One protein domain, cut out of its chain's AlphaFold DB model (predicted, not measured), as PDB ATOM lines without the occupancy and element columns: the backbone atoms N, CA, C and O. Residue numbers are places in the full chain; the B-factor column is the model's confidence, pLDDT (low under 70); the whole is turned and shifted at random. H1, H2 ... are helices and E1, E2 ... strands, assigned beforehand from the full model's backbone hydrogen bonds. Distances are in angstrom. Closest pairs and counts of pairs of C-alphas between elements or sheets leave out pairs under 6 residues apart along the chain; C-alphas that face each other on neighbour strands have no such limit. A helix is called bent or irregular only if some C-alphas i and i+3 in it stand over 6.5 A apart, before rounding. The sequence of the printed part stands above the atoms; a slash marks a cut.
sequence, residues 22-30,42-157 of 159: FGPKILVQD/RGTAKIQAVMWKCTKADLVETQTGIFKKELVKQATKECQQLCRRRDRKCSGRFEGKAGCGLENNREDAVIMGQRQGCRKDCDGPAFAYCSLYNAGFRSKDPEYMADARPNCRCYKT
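AT A GLANCE: This is residues 22 to 30 and 42 to 157 of the 159 residues of an uncharacterized protein of Bdellovibrionales bacterium RIFOXYD1_FULL_53_11 (UniProt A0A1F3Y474). A twisted antiparallel sheet of five strands curls round one long helix, H1, and the long strand E2 takes part in most of the sheet's length. H2 sits at one end beside E4, E3 and E5 pair at the other end, and a loop with the small helix H3 grazes the sheet, apart from H1. The printed part has 125 residues, with three named helices and five named strands in the order E1 E2 H1 E3 H2 E4 H3 E5, class mixed. The sheet is branched, with neighbour pairs E1 and E2, E2 and E4, E2 and E5, E3 and E5. The whole is compact, with a radius of gyration of the C-alphas of 15.8 A, and spans 50 by 25 by 23 A, only just a rod.

IN THESE COORDINATES: E1, residues 22 to 29, begins at C-alpha 22 (-13.209, 18.327, 53.380) and is 21.0 A long. E2, residues 43 to 55, is 38.9 A long. H1, residues 57 to 86, is 43.7 A long and begins at C-alpha 57 (-5.008, 32.361, 59.532). H1 is irregular, with C-alphas 58 and 61 7.4 A apart, and has a kink of 28 degrees near residue 64. E3, residues 90 to 94, is 13.3 A long; H2, residues 106 to 116, 15.0 A; E4, residues 126 to 131, 16.4 A; H3, residues 143 to 146, 4.7 A. E5, residues 152 to 156, is 13.6 A long and ends at C-alpha 156 (-37.832, 23.942, 29.314).

HOW THE PARTS SIT: E1 lies on one side of E2, with N 25 and O 50 2.9 A apart. On the other side, in staggered pairing, lie E4, with N 53 and O 128 3.0 A apart, and E5, with N 45 and O 152 2.9 A apart. E3 pairs with E5, with N 91 and O 155 2.8 A apart. Residues 102 to 103 pair antiparallel with residues 130 to 131 of E4. H1 is on the sheet; its closest C-alphas to E2 are those of Leu 71 and Ala 49, 5.9 A apart. H2 is on the sheet, only just at the sheet's level, with a height of 3.7 A; its closest C-alphas to E4 are those of Val 110 and Ala 126, 4.1 A apart. H1 touches H2 with residues 57 to 61 alone, Ala 57 and Arg 106 having the closest C-alphas, 5.8 A apart; their lines are about perpendicular, only just, at 71 degrees. H3 only grazes the sheet, with residues 144 to 146. Every O i to N i+4 pair is within hydrogen-bond range in H2 and 23 of 26 in H1; H3 is too short for such a pair.

THE WHOLE: The two C-alphas farthest apart are those of Lys 120 and Lys 156, 51.1 A. Residues 31 to 41, between E1 and E2, are not printed; C-alphas 30 and 42 are 11.8 A apart across the cut. The links from E3 to H2 and from E4 to H3 are long, each of 11 residues. The mean pLDDT of the printed part is 86.7, and residues 136 to 145 are under 70.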
ATOM      1  N   PHE A  22     -11.962  18.884  53.840       78.00
ATOM      2  CA  PHE A  22     -13.209  18.327  53.380       78.00
ATOM      3  C   PHE A  22     -13.575  18.959  52.036       78.00
ATOM      4  O   PHE A  22     -13.782  20.175  51.945       78.00
ATOM      5  N   GLY A  23     -13.656  18.111  51.007       77.81
ATOM      6  CA  GLY A  23     -14.058  18.508  49.661       77.81
ATOM      7  C   GLY A  23     -15.484  19.072  49.610       77.81
ATOM      8  O   GLY A  23     -16.179  19.140  50.625       77.81
ATOM      9  N   PRO A  24     -15.963  19.513  48.439       82.44
ATOM     10  CA  PRO A  24     -17.322  20.022  48.324       82.44
ATOM     11  C   PRO A  24     -18.340  18.910  48.630       82.44
ATOM     12  O   PRO A  24     -18.463  17.954  47.871       82.44
ATOM     13  N   LYS A  25     -19.133  19.054  49.698       84.62
ATOM     14  CA  LYS A  25     -20.316  18.206  49.930       84.62
ATOM     15  C   LYS A  25     -21.557  18.931  49.498       84.62
ATOM     16  O   LYS A  25     -21.810  20.042  49.962       84.62
ATOM     17  N   ILE A  26     -22.348  18.260  48.675       85.38
ATOM     18  CA  ILE A  26     -23.574  18.799  48.111       85.38
ATOM     19  C   ILE A  26     -24.758  18.019  48.675       85.38
ATOM     20  O   ILE A  26     -24.732  16.795  48.769       85.38
ATOM     21  N   LEU A  27     -25.794  18.745  49.069       86.56
ATOM     22  CA  LEU A  27     -27.082  18.213  49.476       86.56
ATOM     23  C   LEU A  27     -28.151  18.877  48.620       86.56
ATOM     24  O   LEU A  27     -28.215  20.104  48.529       86.56
ATOM     25  N   VAL A  28     -29.003  18.063  48.013       85.62
ATOM     26  CA  VAL A  28     -30.086  18.531  47.156       85.62
ATOM     27  C   VAL A  28     -31.409  18.166  47.809       85.62
ATOM     28  O   VAL A  28     -31.673  16.996  48.070       85.62
ATOM     29  N   GLN A  29     -32.233  19.171  48.085       85.69
ATOM     30  CA  GLN A  29     -33.623  18.986  48.479       85.69
ATOM     31  C   GLN A  29     -34.507  19.411  47.315       85.69
ATOM     32  O   GLN A  29     -34.601  20.600  46.991       85.69
ATOM     33  N   ASP A  30     -35.128  18.422  46.687       79.31
ATOM     34  CA  ASP A  30     -36.115  18.642  45.643       79.31
ATOM     35  C   ASP A  30     -37.516  18.688  46.285       79.31
ATOM     36  O   ASP A  30     -37.946  17.675  46.844       79.31
ATOM     37  N   ARG A  42     -41.083  22.024  35.018       84.44
ATOM     38  CA  ARG A  42     -41.274  23.047  36.036       84.44
ATOM     39  C   ARG A  42     -40.927  22.516  37.415       84.44
ATOM     40  O   ARG A  42     -41.372  21.470  37.877       84.44
ATOM     41  N   GLY A  43     -40.104  23.282  38.111       86.44
ATOM     42  CA  GLY A  43     -39.908  23.123  39.537       86.44
ATOM     43  C   GLY A  43     -38.672  23.842  40.017       86.44
ATOM     44  O   GLY A  43     -37.955  24.510  39.269       86.44
ATOM     45  N   THR A  44     -38.457  23.741  41.313       90.19
ATOM     46  CA  THR A  44     -37.348  24.399  41.989       90.19
ATOM     47  C   THR A  44     -36.675  23.387  42.883       90.19
ATOM     48  O   THR A  44     -37.331  22.432  43.250       90.19
ATOM     49  N   ALA A  45     -35.412  23.582  43.233       90.00
ATOM     50  CA  ALA A  45     -34.721  22.765  44.219       90.00
ATOM     51  C   ALA A  45     -33.836  23.645  45.101       90.00
ATOM     52  O   ALA A  45     -33.418  24.745  44.712       90.00
ATOM     53  N   LYS A  46     -33.553  23.161  46.307       90.69
ATOM     54  CA  LYS A  46     -32.606  23.777  47.235       90.69
ATOM     55  C   LYS A  46     -31.322  22.965  47.189       90.69
ATOM     56  O   LYS A  46     -31.299  21.810  47.606       90.69
ATOM     57  N   ILE A  47     -30.258  23.567  46.681       90.69
ATOM     58  CA  ILE A  47     -28.937  22.952  46.616       90.69
ATOM     59  C   ILE A  47     -28.070  23.618  47.667       90.69
ATOM     60  O   ILE A  47     -27.689  24.785  47.540       90.69
ATOM     61  N   GLN A  48     -27.770  22.870  48.717       89.12
ATOM     62  CA  GLN A  48     -26.785  23.248  49.706       89.12
ATOM     63  C   GLN A  48     -25.440  22.660  49.316       89.12
ATOM     64  O   GLN A  48     -25.355  21.492  48.957       89.12
ATOM     65  N   ALA A  49     -24.379  23.448  49.436       89.62
ATOM     66  CA  ALA A  49     -23.032  22.922  49.316       89.62
ATOM     67  C   ALA A  49     -22.125  23.544  50.378       89.62
ATOM     68  O   ALA A  49     -22.285  24.724  50.708       89.62
ATOM     69  N   VAL A  50     -21.214  22.743  50.928       90.00
ATOM     70  CA  VAL A  50     -20.274  23.136  51.986       90.00
ATOM     71  C   VAL A  50     -18.866  22.659  51.654       90.00
ATOM     72  O   VAL A  50     -18.701  21.584  51.079       90.00
ATOM     73  N   MET A  51     -17.857  23.443  52.025       90.81
ATOM     74  CA  MET A  51     -16.445  23.087  51.872       90.81
ATOM     75  C   MET A  51     -15.632  23.711  53.000       90.81
ATOM     76  O   MET A  51     -15.929  24.830  53.434       90.81
ATOM     77  N   TRP A  52     -14.609  22.998  53.471       91.44
ATOM     78  CA  TRP A  52     -13.703  23.534  54.479       91.44
ATOM     79  C   TRP A  52     -12.312  22.926  54.412       91.44
ATOM     80  O   TRP A  52     -12.108  21.821  53.909       91.44
ATOM     81  N   LYS A  53     -11.341  23.656  54.961       93.50
ATOM     82  CA  LYS A  53     -10.004  23.118  55.208       93.50
ATOM     83  C   LYS A  53      -9.312  23.813  56.372       93.50
ATOM     84  O   LYS A  53      -9.607  24.965  56.692       93.50
ATOM     85  N   CYS A  54      -8.337  23.124  56.944       93.69
ATOM     86  CA  CYS A  54      -7.345  23.709  57.827       93.69
ATOM     87  C   CYS A  54      -6.301  24.467  57.001       93.69
ATOM     88  O   CYS A  54      -5.802  23.965  55.998       93.69
ATOM     89  N   THR A  55      -6.000  25.699  57.388       94.94
ATOM     90  CA  THR A  55      -5.106  26.611  56.673       94.94
ATOM     91  C   THR A  55      -4.447  27.587  57.647       94.94
ATOM     92  O   THR A  55      -4.745  27.615  58.843       94.94
ATOM     93  N   LYS A  56      -3.532  28.416  57.149       94.81
ATOM     94  CA  LYS A  56      -2.981  29.540  57.910       94.81
ATOM     95  C   LYS A  56      -4.024  30.651  58.058       94.81
ATOM     96  O   LYS A  56      -4.840  30.865  57.164       94.81
ATOM     97  N   ALA A  57      -3.996  31.358  59.187       92.75
ATOM     98  CA  ALA A  57      -5.008  32.361  59.532       92.75
ATOM     99  C   ALA A  57      -5.085  33.527  58.527       92.75
ATOM    100  O   ALA A  57      -6.162  34.040  58.247       92.75
ATOM    101  N   ASP A  58      -3.951  33.933  57.965       94.38
ATOM    102  CA  ASP A  58      -3.841  34.958  56.921       94.38
ATOM    103  C   ASP A  58      -4.404  34.517  55.560       94.38
ATOM    104  O   ASP A  58      -4.736  35.362  54.736       94.38
ATOM    105  N   LEU A  59      -4.569  33.211  55.332       95.62
ATOM    106  CA  LEU A  59      -5.109  32.661  54.085       95.62
ATOM    107  C   LEU A  59      -6.616  32.388  54.137       95.62
ATOM    108  O   LEU A  59      -7.179  31.992  53.119       95.62
ATOM    109  N   VAL A  60      -7.274  32.564  55.288       93.38
ATOM    110  CA  VAL A  60      -8.691  32.201  55.478       93.38
ATOM    111  C   VAL A  60      -9.583  32.867  54.432       93.38
ATOM    112  O   VAL A  60     -10.312  32.171  53.734       93.38
ATOM    113  N   GLU A  61      -9.472  34.183  54.255       93.00
ATOM    114  CA  GLU A  61     -10.297  34.937  53.302       93.00
ATOM    115  C   GLU A  61     -10.079  34.473  51.853       93.00
ATOM    116  O   GLU A  61     -11.032  34.216  51.113       93.00
ATOM    117  N   THR A  62      -8.816  34.277  51.458       94.81
ATOM    118  CA  THR A  62      -8.479  33.769  50.122       94.81
ATOM    119  C   THR A  62      -9.051  32.369  49.892       94.81
ATOM    120  O   THR A  62      -9.622  32.109  48.833       94.81
ATOM    121  N   GLN A  63      -8.944  31.469  50.877       94.62
ATOM    122  CA  GLN A  63      -9.483  30.109  50.778       94.62
ATOM    123  C   GLN A  63     -11.013  30.109  50.714       94.62
ATOM    124  O   GLN A  63     -11.575  29.447  49.846       94.62
ATOM    125  N   THR A  64     -11.691  30.906  51.541       92.62
ATOM    126  CA  THR A  64     -13.153  31.062  51.495       92.62
ATOM    127  C   THR A  64     -13.623  31.549  50.119       92.62
ATOM    128  O   THR A  64     -14.569  31.001  49.550       92.62
ATOM    129  N   GLY A  65     -12.911  32.510  49.515       92.94
ATOM    130  CA  GLY A  65     -13.191  32.973  48.154       92.94
ATOM    131  C   GLY A  65     -13.025  31.883  47.084       92.94
ATOM    132  O   GLY A  65     -13.822  31.818  46.141       92.94
ATOM    133  N   ILE A  66     -12.026  31.007  47.229       94.88
ATOM    134  CA  ILE A  66     -11.823  29.839  46.353       94.88
ATOM    135  C   ILE A  66     -12.959  28.829  46.542       94.88
ATOM    136  O   ILE A  66     -13.575  28.415  45.558       94.88
ATOM    137  N   PHE A  67     -13.288  28.490  47.789       94.56
ATOM    138  CA  PHE A  67     -14.362  27.555  48.124       94.56
ATOM    139  C   PHE A  67     -15.686  27.992  47.536       94.56
ATOM    140  O   PHE A  67     -16.362  27.198  46.893       94.56
ATOM    141  N   LYS A  68     -16.030  29.273  47.660       93.69
ATOM    142  CA  LYS A  68     -17.258  29.803  47.075       93.69
ATOM    143  C   LYS A  68     -17.335  29.551  45.567       93.69
ATOM    144  O   LYS A  68     -18.381  29.131  45.074       93.69
ATOM    145  N   LYS A  69     -16.255  29.813  44.822       94.19
ATOM    146  CA  LYS A  69     -16.229  29.597  43.364       94.19
ATOM    147  C   LYS A  69     -16.450  28.125  43.022       94.19
ATOM    148  O   LYS A  69     -17.241  27.828  42.127       94.19
ATOM    149  N   GLU A  70     -15.796  27.224  43.749       94.12
ATOM    150  CA  GLU A  70     -15.934  25.785  43.523       94.12
ATOM    151  C   GLU A  70     -17.335  25.288  43.901       94.12
ATOM    152  O   GLU A  70     -17.991  24.624  43.102       94.12
ATOM    153  N   LEU A  71     -17.863  25.701  45.054       93.19
ATOM    154  CA  LEU A  71     -19.209  25.346  45.504       93.19
ATOM    155  C   LEU A  71     -20.289  25.821  44.531       93.19
ATOM    156  O   LEU A  71     -21.187  25.053  44.198       93.19
ATOM    157  N   VAL A  72     -20.195  27.053  44.015       94.44
ATOM    158  CA  VAL A  72     -21.138  27.567  43.003       94.44
ATOM    159  C   VAL A  72     -21.045  26.765  41.705       94.44
ATOM    160  O   VAL A  72     -22.072  26.435  41.110       94.44
ATOM    161  N   LYS A  73     -19.831  26.424  41.263       94.94
ATOM    162  CA  LYS A  73     -19.616  25.610  40.060       94.94
ATOM    163  C   LYS A  73     -20.238  24.223  40.211       94.94
ATOM    164  O   LYS A  73     -20.944  23.778  39.307       94.94
ATOM    165  N   GLN A  74     -20.012  23.560  41.341       94.12
ATOM    166  CA  GLN A  74     -20.554  22.229  41.608       94.12
ATOM    167  C   GLN A  74     -22.080  22.258  41.786       94.12
ATOM    168  O   GLN A  74     -22.784  21.477  41.152       94.12
ATOM    169  N   ALA A  75     -22.619  23.229  42.526       93.81
ATOM    170  CA  ALA A  75     -24.065  23.398  42.679       93.81
ATOM    171  C   ALA A  75     -24.772  23.714  41.349       93.81
ATOM    172  O   ALA A  75     -25.883  23.247  41.103       93.81
ATOM    173  N   THR A  76     -24.115  24.456  40.450       95.50
ATOM    174  CA  THR A  76     -24.628  24.700  39.092       95.50
ATOM    175  C   THR A  76     -24.717  23.406  38.290       95.50
ATOM    176  O   THR A  76     -25.736  23.161  37.643       95.50
ATOM    177  N   LYS A  77     -23.680  22.559  38.347       95.69
ATOM    178  CA  LYS A  77     -23.696  21.244  37.692       95.69
ATOM    179  C   LYS A  77     -24.808  20.362  38.250       95.69
ATOM    180  O   LYS A  77     -25.573  19.812  37.466       95.69
ATOM    181  N   GLU A  78     -24.939  20.281  39.572       94.94
ATOM    182  CA  GLU A  78     -26.002  19.502  40.214       94.94
ATOM    183  C   GLU A  78     -27.395  20.014  39.836       94.94
ATOM    184  O   GLU A  78     -28.264  19.219  39.493       94.94
ATOM    185  N   CYS A  79     -27.601  21.334  39.773       94.69
ATOM    186  CA  CYS A  79     -28.865  21.909  39.305       94.69
ATOM    187  C   CYS A  79     -29.198  21.474  37.871       94.69
ATOM    188  O   CYS A  79     -30.317  21.055  37.579       94.69
ATOM    189  N   GLN A  80     -28.218  21.534  36.967       95.19
ATOM    190  CA  GLN A  80     -28.401  21.092  35.584       95.19
ATOM    191  C   GLN A  80     -28.707  19.596  35.498       95.19
ATOM    192  O   GLN A  80     -29.587  19.196  34.735       95.19
ATOM    193  N   GLN A  81     -27.994  18.770  36.266       94.31
ATOM    194  CA  GLN A  81     -28.222  17.330  36.299       94.31
ATOM    195  C   GLN A  81     -29.604  16.991  36.855       94.31
ATOM    196  O   GLN A  81     -30.310  16.204  36.231       94.31
ATOM    197  N   LEU A  82     -30.013  17.605  37.967       92.25
ATOM    198  CA  LEU A  82     -31.329  17.397  38.568       92.25
ATOM    199  C   LEU A  82     -32.447  17.704  37.572       92.25
ATOM    200  O   LEU A  82     -33.312  16.861  37.349       92.25
ATOM    201  N   CYS A  83     -32.400  18.858  36.906       91.12
ATOM    202  CA  CYS A  83     -33.433  19.206  35.934       91.12
ATOM    203  C   CYS A  83     -33.437  18.246  34.734       91.12
ATOM    204  O   CYS A  83     -34.503  17.829  34.298       91.12
ATOM    205  N   ARG A  84     -32.265  17.813  34.246       91.81
ATOM    206  CA  ARG A  84     -32.165  16.823  33.153       91.81
ATOM    207  C   ARG A  84     -32.646  15.421  33.532       91.81
ATOM    208  O   ARG A  84     -32.999  14.656  32.637       91.81
ATOM    209  N   ARG A  85     -32.629  15.063  34.822       89.62
ATOM    210  CA  ARG A  85     -33.209  13.803  35.320       89.62
ATOM    211  C   ARG A  85     -34.739  13.809  35.241       89.62
ATOM    212  O   ARG A  85     -35.309  12.728  35.174       89.62
ATOM    213  N   ARG A  86     -35.376  14.987  35.227       86.44
ATOM    214  CA  ARG A  86     -36.829  15.129  35.031       86.44
ATOM    215  C   ARG A  86     -37.216  14.876  33.576       86.44
ATOM    216  O   ARG A  86     -37.981  13.964  33.305       86.44
ATOM    217  N   ASP A  87     -36.607  15.609  32.644       89.44
ATOM    218  CA  ASP A  87     -36.637  15.304  31.211       89.44
ATOM    219  C   ASP A  87     -35.379  15.857  30.522       89.44
ATOM    220  O   ASP A  87     -34.788  16.860  30.936       89.44
ATOM    221  N   ARG A  88     -34.959  15.221  29.422       90.06
ATOM    222  CA  ARG A  88     -33.743  15.607  28.683       90.06
ATOM    223  C   ARG A  88     -33.816  17.013  28.080       90.06
ATOM    224  O   ARG A  88     -32.770  17.589  27.786       90.06
ATOM    225  N   LYS A  89     -35.016  17.558  27.857       92.50
ATOM    226  CA  LYS A  89     -35.246  18.910  27.322       92.50
ATOM    227  C   LYS A  89     -35.238  19.978  28.417       92.50
ATOM    228  O   LYS A  89     -35.279  21.169  28.088       92.50
ATOM    229  N   CYS A  90     -35.176  19.589  29.687       92.00
ATOM    230  CA  CYS A  90     -35.120  20.523  30.798       92.00
ATOM    231  C   CYS A  90     -33.692  21.019  31.043       92.00
ATOM    232  O   CYS A  90     -32.706  20.291  30.908       92.00
ATOM    233  N   SER A  91     -33.592  22.279  31.449       93.38
ATOM    234  CA  SER A  91     -32.359  22.928  31.872       93.38
ATOM    235  C   SER A  91     -32.521  23.477  33.284       93.38
ATOM    236  O   SER A  91     -33.616  23.868  33.691       93.38
ATOM    237  N   GLY A  92     -31.419  23.493  34.032       93.62
ATOM    238  CA  GLY A  92     -31.350  24.046  35.378       93.62
ATOM    239  C   GLY A  92     -30.627  25.384  35.394       93.62
ATOM    240  O   GLY A  92     -29.542  25.515  34.824       93.62
ATOM    241  N   ARG A  93     -31.210  26.375  36.071       95.12
ATOM    242  CA  ARG A  93     -30.573  27.658  36.378       95.12
ATOM    243  C   ARG A  93     -30.326  27.738  37.874       95.12
ATOM    244  O   ARG A  93     -31.270  27.756  38.661       95.12
ATOM    245  N   PHE A  94     -29.053  27.814  38.236       95.00
ATOM    246  CA  PHE A  94     -28.624  28.034  39.606       95.00
ATOM    247  C   PHE A  94     -28.499  29.537  39.901       95.00
ATOM    248  O   PHE A  94     -27.893  30.281  39.130       95.00
ATOM    249  N   GLU A  95     -29.067  29.986  41.016       92.19
ATOM    250  CA  GLU A  95     -29.063  31.367  41.504       92.19
ATOM    251  C   GLU A  95     -28.306  31.434  42.840       92.19
ATOM    252  O   GLU A  95     -28.884  31.402  43.927       92.19
ATOM    253  N   GLY A  96     -26.973  31.495  42.755       82.94
ATOM    254  CA  GLY A  96     -26.096  31.622  43.921       82.94
ATOM    255  C   GLY A  96     -26.070  33.036  44.516       82.94
ATOM    256  O   GLY A  96     -26.297  34.027  43.822       82.94
ATOM    257  N   LYS A  97     -25.738  33.145  45.808       81.12
ATOM    258  CA  LYS A  97     -25.528  34.434  46.490       81.12
ATOM    259  C   LYS A  97     -24.169  35.063  46.145       81.12
ATOM    260  O   LYS A  97     -23.213  34.389  45.758       81.12
ATOM    261  N   ALA A  98     -24.063  36.376  46.369       80.75
ATOM    262  CA  ALA A  98     -22.829  37.147  46.190       80.75
ATOM    263  C   ALA A  98     -21.725  36.828  47.219       80.75
ATOM    264  O   ALA A  98     -20.586  37.231  47.006       80.75
ATOM    265  N   GLY A  99     -22.005  36.055  48.269       86.44
ATOM    266  CA  GLY A  99     -21.041  35.580  49.271       86.44
ATOM    267  C   GLY A  99     -21.350  34.143  49.691       86.44
ATOM    268  O   GLY A  99     -22.269  33.532  49.134       86.44
ATOM    269  N   CYS A 100     -20.602  33.609  50.654       87.56
ATOM    270  CA  CYS A 100     -21.049  32.420  51.373       87.56
ATOM    271  C   CYS A 100     -22.302  32.780  52.195       87.56
ATOM    272  O   CYS A 100     -22.473  33.913  52.643       87.56
ATOM    273  N   GLY A 101     -23.223  31.835  52.355       82.12
ATOM    274  CA  GLY A 101     -24.338  31.955  53.290       82.12
ATOM    275  C   GLY A 101     -23.876  31.912  54.746       82.12
ATOM    276  O   GLY A 101     -24.503  32.553  55.585       82.12
ATOM    277  N   LEU A 102     -22.781  31.193  55.016       83.81
ATOM    278  CA  LEU A 102     -22.005  31.256  56.250       83.81
ATOM    279  C   LEU A 102     -20.520  31.057  55.926       83.81
ATOM    280  O   LEU A 102     -20.151  30.170  55.152       83.81
ATOM    281  N   GLU A 103     -19.683  31.878  56.542       86.69
ATOM    282  CA  GLU A 103     -18.226  31.802  56.512       86.69
ATOM    283  C   GLU A 103     -17.678  32.257  57.866       86.69
ATOM    284  O   GLU A 103     -18.354  32.975  58.604       86.69
ATOM    285  N   ASN A 104     -16.462  31.831  58.199       82.88
ATOM    286  CA  ASN A 104     -15.780  32.306  59.400       82.88
ATOM    287  C   ASN A 104     -14.874  33.482  59.036       82.88
ATOM    288  O   ASN A 104     -14.153  33.424  58.035       82.88
ATOM    289  N   ASN A 105     -14.842  34.506  59.888       84.44
ATOM    290  CA  ASN A 105     -13.767  35.493  59.844       84.44
ATOM    291  C   ASN A 105     -12.448  34.868  60.350       84.44
ATOM    292  O   ASN A 105     -12.405  33.727  60.816       84.44
ATOM    293  N   ARG A 106     -11.348  35.619  60.258       83.69
ATOM    294  CA  ARG A 106     -10.010  35.139  60.632       83.69
ATOM    295  C   ARG A 106      -9.904  34.684  62.094       83.69
ATOM    296  O   ARG A 106      -9.247  33.677  62.355       83.69
ATOM    297  N   GLU A 107     -10.506  35.415  63.026       84.44
ATOM    298  CA  GLU A 107     -10.434  35.117  64.464       84.44
ATOM    299  C   GLU A 107     -11.246  33.860  64.795       84.44
ATOM    300  O   GLU A 107     -10.719  32.902  65.370       84.44
ATOM    301  N   ASP A 108     -12.487  33.807  64.311       86.50
ATOM    302  CA  ASP A 108     -13.378  32.661  64.463       86.50
ATOM    303  C   ASP A 108     -12.811  31.412  63.791       86.50
ATOM    304  O   ASP A 108     -12.951  30.313  64.322       86.50
ATOM    305  N   ALA A 109     -12.118  31.554  62.658       87.44
ATOM    306  CA  ALA A 109     -11.486  30.435  61.974       87.44
ATOM    307  C   ALA A 109     -10.412  29.762  62.842       87.44
ATOM    308  O   ALA A 109     -10.337  28.535  62.857       87.44
ATOM    309  N   VAL A 110      -9.603  30.511  63.596       89.19
ATOM    310  CA  VAL A 110      -8.597  29.920  64.501       89.19
ATOM    311  C   VAL A 110      -9.271  29.203  65.671       89.19
ATOM    312  O   VAL A 110      -8.923  28.061  65.975       89.19
ATOM    313  N   ILE A 111     -10.278  29.830  66.286       87.81
ATOM    314  CA  ILE A 111     -11.053  29.223  67.380       87.81
ATOM    315  C   ILE A 111     -11.737  27.940  66.892       87.81
ATOM    316  O   ILE A 111     -11.704  26.902  67.558       87.81
ATOM    317  N   MET A 112     -12.339  27.986  65.705       85.19
ATOM    318  CA  MET A 112     -12.981  26.839  65.080       85.19
ATOM    319  C   MET A 112     -11.967  25.769  64.700       85.19
ATOM    320  O   MET A 112     -12.246  24.602  64.930       85.19
ATOM    321  N   GLY A 113     -10.776  26.120  64.219       86.94
ATOM    322  CA  GLY A 113      -9.728  25.141  63.941       86.94
ATOM    323  C   GLY A 113      -9.298  24.382  65.190       86.94
ATOM    324  O   GLY A 113      -9.227  23.157  65.160       86.94
ATOM    325  N   GLN A 114      -9.158  25.059  66.329       86.31
ATOM    326  CA  GLN A 114      -8.910  24.385  67.609       86.31
ATOM    327  C   GLN A 114     -10.073  23.467  68.023       86.31
ATOM    328  O   GLN A 114      -9.846  22.359  68.504       86.31
ATOM    329  N   ARG A 115     -11.326  23.897  67.814       84.94
ATOM    330  CA  ARG A 115     -12.536  23.145  68.206       84.94
ATOM    331  C   ARG A 115     -12.906  21.991  67.272       84.94
ATOM    332  O   ARG A 115     -13.523  21.034  67.732       84.94
ATOM    333  N   GLN A 116     -12.630  22.118  65.977       79.38
ATOM    334  CA  GLN A 116     -12.920  21.106  64.954       79.38
ATOM    335  C   GLN A 116     -11.715  20.194  64.686       79.38
ATOM    336  O   GLN A 116     -11.844  19.232  63.937       79.38
ATOM    337  N   GLY A 117     -10.570  20.455  65.328       80.56
ATOM    338  CA  GLY A 117      -9.430  19.546  65.334       80.56
ATOM    339  C   GLY A 117      -8.445  19.746  64.185       80.56
ATOM    340  O   GLY A 117      -7.865  18.765  63.732       80.56
ATOM    341  N   CYS A 118      -8.211  20.986  63.739       88.31
ATOM    342  CA  CYS A 118      -7.063  21.298  62.890       88.31
ATOM    343  C   CYS A 118      -5.776  20.928  63.625       88.31
ATOM    344  O   CYS A 118      -5.360  21.582  64.587       88.31
ATOM    345  N   ARG A 119      -5.171  19.827  63.190       86.75
ATOM    346  CA  ARG A 119      -3.972  19.262  63.796       86.75
ATOM    347  C   ARG A 119      -2.723  20.023  63.350       86.75
ATOM    348  O   ARG A 119      -2.730  20.770  62.374       86.75
ATOM    349  N   LYS A 120      -1.623  19.800  64.072       86.06
ATOM    350  CA  LYS A 120      -0.317  20.421  63.789       86.06
ATOM    351  C   LYS A 120       0.291  19.986  62.450       86.06
ATOM    352  O   LYS A 120       1.168  20.678  61.953       86.06
ATOM    353  N   ASP A 121      -0.144  18.852  61.909       88.75
ATOM    354  CA  ASP A 121       0.268  18.301  60.615       88.75
ATOM    355  C   ASP A 121      -0.595  18.783  59.433       88.75
ATOM    356  O   ASP A 121      -0.317  18.418  58.296       88.75
ATOM    357  N   CYS A 122      -1.608  19.622  59.672       91.00
ATOM    358  CA  CYS A 122      -2.351  20.300  58.608       91.00
ATOM    359  C   CYS A 122      -1.643  21.591  58.142       91.00
ATOM    360  O   CYS A 122      -0.761  22.108  58.828       91.00
ATOM    361  N   ASP A 123      -2.095  22.182  57.026       91.81
ATOM    362  CA  ASP A 123      -1.539  23.431  56.456       91.81
ATOM    363  C   ASP A 123      -1.509  24.620  57.441       91.81
ATOM    364  O   ASP A 123      -0.748  25.577  57.267       91.81
ATOM    365  N   GLY A 124      -2.367  24.593  58.463       92.62
ATOM    366  CA  GLY A 124      -2.349  25.551  59.557       92.62
ATOM    367  C   GLY A 124      -3.498  25.362  60.552       92.62
ATOM    368  O   GLY A 124      -4.335  24.472  60.390       92.62
ATOM    369  N   PRO A 125      -3.545  26.200  61.601       92.81
ATOM    370  CA  PRO A 125      -4.471  26.030  62.717       92.81
ATOM    371  C   PRO A 125      -5.865  26.625  62.475       92.81
ATOM    372  O   PRO A 125      -6.715  26.506  63.349       92.81
ATOM    373  N   ALA A 126      -6.102  27.317  61.357       93.00
ATOM    374  CA  ALA A 126      -7.354  28.021  61.091       93.00
ATOM    375  C   ALA A 126      -8.295  27.198  60.206       93.00
ATOM    376  O   ALA A 126      -7.877  26.629  59.205       93.00
ATOM    377  N   PHE A 127      -9.579  27.184  60.542       92.25
ATOM    378  CA  PHE A 127     -10.646  26.495  59.824       92.25
ATOM    379  C   PHE A 127     -11.334  27.450  58.842       92.25
ATOM    380  O   PHE A 127     -12.253  28.190  59.212       92.25
ATOM    381  N   ALA A 128     -10.880  27.444  57.588       93.50
ATOM    382  CA  ALA A 128     -11.567  28.145  56.508       93.50
ATOM    383  C   ALA A 128     -12.815  27.351  56.114       93.50
ATOM    384  O   ALA A 128     -12.731  26.142  55.906       93.50
ATOM    385  N   TYR A 129     -13.957  28.022  56.011       91.88
ATOM    386  CA  TYR A 129     -15.260  27.397  55.793       91.88
ATOM    387  C   TYR A 129     -16.119  28.270  54.892       91.88
ATOM    388  O   TYR A 129     -16.172  29.484  55.082       91.88
ATOM    389  N   CYS A 130     -16.831  27.640  53.963       91.94
ATOM    390  CA  CYS A 130     -17.882  28.280  53.188       91.94
ATOM    391  C   CYS A 130     -19.061  27.324  53.023       91.94
ATOM    392  O   CYS A 130     -18.884  26.142  52.715       91.94
ATOM    393  N   SER A 131     -20.269  27.858  53.156       91.69
ATOM    394  CA  SER A 131     -21.507  27.181  52.783       91.69
ATOM    395  C   SER A 131     -22.393  28.071  51.919       91.69
ATOM    396  O   SER A 131     -22.357  29.289  52.054       91.69
ATOM    397  N   LEU A 132     -23.205  27.497  51.026       90.00
ATOM    398  CA  LEU A 132     -24.077  28.284  50.134       90.00
ATOM    399  C   LEU A 132     -25.312  28.860  50.851       90.00
ATOM    400  O   LEU A 132     -25.661  30.026  50.659       90.00
ATOM    401  N   TYR A 133     -25.945  28.073  51.716       86.50
ATOM    402  CA  TYR A 133     -26.920  28.529  52.704       86.50
ATOM    403  C   TYR A 133     -26.259  28.738  54.065       86.50
ATOM    404  O   TYR A 133     -25.133  28.292  54.289       86.50
ATOM    405  N   ASN A 134     -26.957  29.423  54.973       80.75
ATOM    406  CA  ASN A 134     -26.507  29.632  56.348       80.75
ATOM    407  C   ASN A 134     -26.669  28.340  57.167       80.75
ATOM    408  O   ASN A 134     -27.525  28.250  58.038       80.75
ATOM    409  N   ALA A 135     -25.893  27.315  56.821       72.12
ATOM    410  CA  ALA A 135     -25.836  26.066  57.558       72.12
ATOM    411  C   ALA A 135     -24.487  25.998  58.266       72.12
ATOM    412  O   ALA A 135     -23.433  26.066  57.627       72.12
ATOM    413  N   GLY A 136     -24.522  25.872  59.590       66.25
ATOM    414  CA  GLY A 136     -23.318  25.660  60.383       66.25
ATOM    415  C   GLY A 136     -22.671  24.316  60.066       66.25
ATOM    416  O   GLY A 136     -23.366  23.327  59.859       66.25
ATOM    417  N   PHE A 137     -21.341  24.245  60.135       64.12
ATOM    418  CA  PHE A 137     -20.586  22.994  59.964       64.12
ATOM    419  C   PHE A 137     -21.092  21.844  60.862       64.12
ATOM    420  O   PHE A 137     -21.129  20.687  60.452       64.12
ATOM    421  N   ARG A 138     -21.502  22.170  62.096       54.09
ATOM    422  CA  ARG A 138     -22.036  21.211  63.084       54.09
ATOM    423  C   ARG A 138     -23.532  20.957  62.951       54.09
ATOM    424  O   ARG A 138     -24.043  19.981  63.493       54.09
ATOM    425  N   SER A 139     -24.226  21.849  62.262       51.62
ATOM    426  CA  SER A 139     -25.654  21.754  62.058       51.62
ATOM    427  C   SER A 139     -25.888  20.784  60.904       51.62
ATOM    428  O   SER A 139     -25.849  21.154  59.732       51.62
ATOM    429  N   LYS A 140     -26.171  19.526  61.244       46.78
ATOM    430  CA  LYS A 140     -26.836  18.593  60.323       46.78
ATOM    431  C   LYS A 140     -28.310  18.949  60.113       46.78
ATOM    432  O   LYS A 140     -29.019  18.169  59.490       46.78
ATOM    433  N   ASP A 141     -28.762  20.064  60.679       53.28
ATOM    434  CA  ASP A 141     -30.166  20.383  60.793       53.28
ATOM    435  C   ASP A 141     -30.746  20.771  59.423       53.28
ATOM    436  O   ASP A 141     -30.348  21.795  58.848       53.28
ATOM    437  N   PRO A 142     -31.648  19.950  58.856       56.78
ATOM    438  CA  PRO A 142     -32.325  20.281  57.612       56.78
ATOM    439  C   PRO A 142     -33.202  21.540  57.734       56.78
ATOM    440  O   PRO A 142     -33.561  22.104  56.697       56.78
ATOM    441  N   GLU A 143     -33.500  22.026  58.948       62.62
ATOM    442  CA  GLU A 143     -34.289  23.243  59.186       62.62
ATOM    443  C   GLU A 143     -33.662  24.501  58.566       62.62
ATOM    444  O   GLU A 143     -34.378  25.334  58.013       62.62
ATOM    445  N   TYR A 144     -32.329  24.617  58.504       65.19
ATOM    446  CA  TYR A 144     -31.689  25.783  57.866       65.19
ATOM    447  C   TYR A 144     -31.925  25.860  56.352       65.19
ATOM    448  O   TYR A 144     -31.758  26.920  55.741       65.19
ATOM    449  N   MET A 145     -32.314  24.745  55.731       69.75
ATOM    450  CA  MET A 145     -32.795  24.731  54.354       69.75
ATOM    451  C   MET A 145     -34.315  24.888  54.270       69.75
ATOM    452  O   MET A 145     -34.795  25.317  53.222       69.75
ATOM    453  N   ALA A 146     -35.080  24.586  55.322       71.62
ATOM    454  CA  ALA A 146     -36.545  24.618  55.301       71.62
ATOM    455  C   ALA A 146     -37.082  26.009  54.922       71.62
ATOM    456  O   ALA A 146     -37.860  26.115  53.972       71.62
ATOM    457  N   ASP A 147     -36.541  27.068  55.524       72.56
ATOM    458  CA  ASP A 147     -36.954  28.454  55.248       72.56
ATOM    459  C   ASP A 147     -36.187  29.111  54.089       72.56
ATOM    460  O   ASP A 147     -36.514  30.210  53.627       72.56
ATOM    461  N   ALA A 148     -35.143  28.451  53.588       79.62
ATOM    462  CA  ALA A 148     -34.343  28.990  52.504       79.62
ATOM    463  C   ALA A 148     -35.125  28.979  51.183       79.62
ATOM    464  O   ALA A 148     -35.732  27.977  50.796       79.62
ATOM    465  N   ARG A 149     -35.051  30.084  50.433       86.56
ATOM    466  CA  ARG A 149     -35.575  30.123  49.062       86.56
ATOM    467  C   ARG A 149     -34.798  29.139  48.172       86.56
ATOM    468  O   ARG A 149     -33.565  29.103  48.273       86.56
ATOM    469  N   PRO A 150     -35.477  28.390  47.284       89.75
ATOM    470  CA  PRO A 150     -34.816  27.571  46.274       89.75
ATOM    471  C   PRO A 150     -33.823  28.384  45.446       89.75
ATOM    472  O   PRO A 150     -34.115  29.506  45.034       89.75
ATOM    473  N   ASN A 151     -32.646  27.810  45.216       92.19
ATOM    474  CA  ASN A 151     -31.566  28.404  44.428       92.19
ATOM    475  C   ASN A 151     -31.308  27.635  43.126       92.19
ATOM    476  O   ASN A 151     -30.390  27.975  42.391       92.19
ATOM    477  N   CYS A 152     -32.110  26.620  42.817       93.12
ATOM    478  CA  CYS A 152     -32.142  25.957  41.525       93.12
ATOM    479  C   CYS A 152     -33.555  26.046  40.953       93.12
ATOM    480  O   CYS A 152     -34.533  25.825  41.668       93.12
ATOM    481  N   ARG A 153     -33.664  26.375  39.665       92.88
ATOM    482  CA  ARG A 153     -34.933  26.404  38.931       92.88
ATOM    483  C   ARG A 153     -34.811  25.584  37.660       92.88
ATOM    484  O   ARG A 153     -33.871  25.793  36.892       92.88
ATOM    485  N   CYS A 154     -35.774  24.703  37.439       91.56
ATOM    486  CA  CYS A 154     -35.897  23.923  36.221       91.56
ATOM    487  C   CYS A 154     -36.857  24.611  35.246       91.56
ATOM    488  O   CYS A 154     -37.864  25.195  35.648       91.56
ATOM    489  N   TYR A 155     -36.499  24.588  33.967       89.88
ATOM    490  CA  TYR A 155     -37.285  25.170  32.884       89.88
ATOM    491  C   TYR A 155     -37.028  24.417  31.583       89.88
ATOM    492  O   TYR A 155     -35.989  23.777  31.401       89.88
ATOM    493  N   LYS A 156     -37.976  24.507  30.653       90.94
ATOM    494  CA  LYS A 156     -37.832  23.942  29.314       90.94
ATOM    495  C   LYS A 156     -36.797  24.729  28.517       90.94
ATOM    496  O   LYS A 156     -36.822  25.957  28.493       90.94
ATOM    497  N   THR A 157     -35.895  24.032  27.835       83.94
ATOM    498  CA  THR A 157     -34.942  24.685  26.933       83.94
ATOM    499  C   THR A 157     -35.717  25.280  25.754       83.94
ATOM    500  O   THR A 157     -36.308  24.535  24.969       83.94
TER     501      THR A 157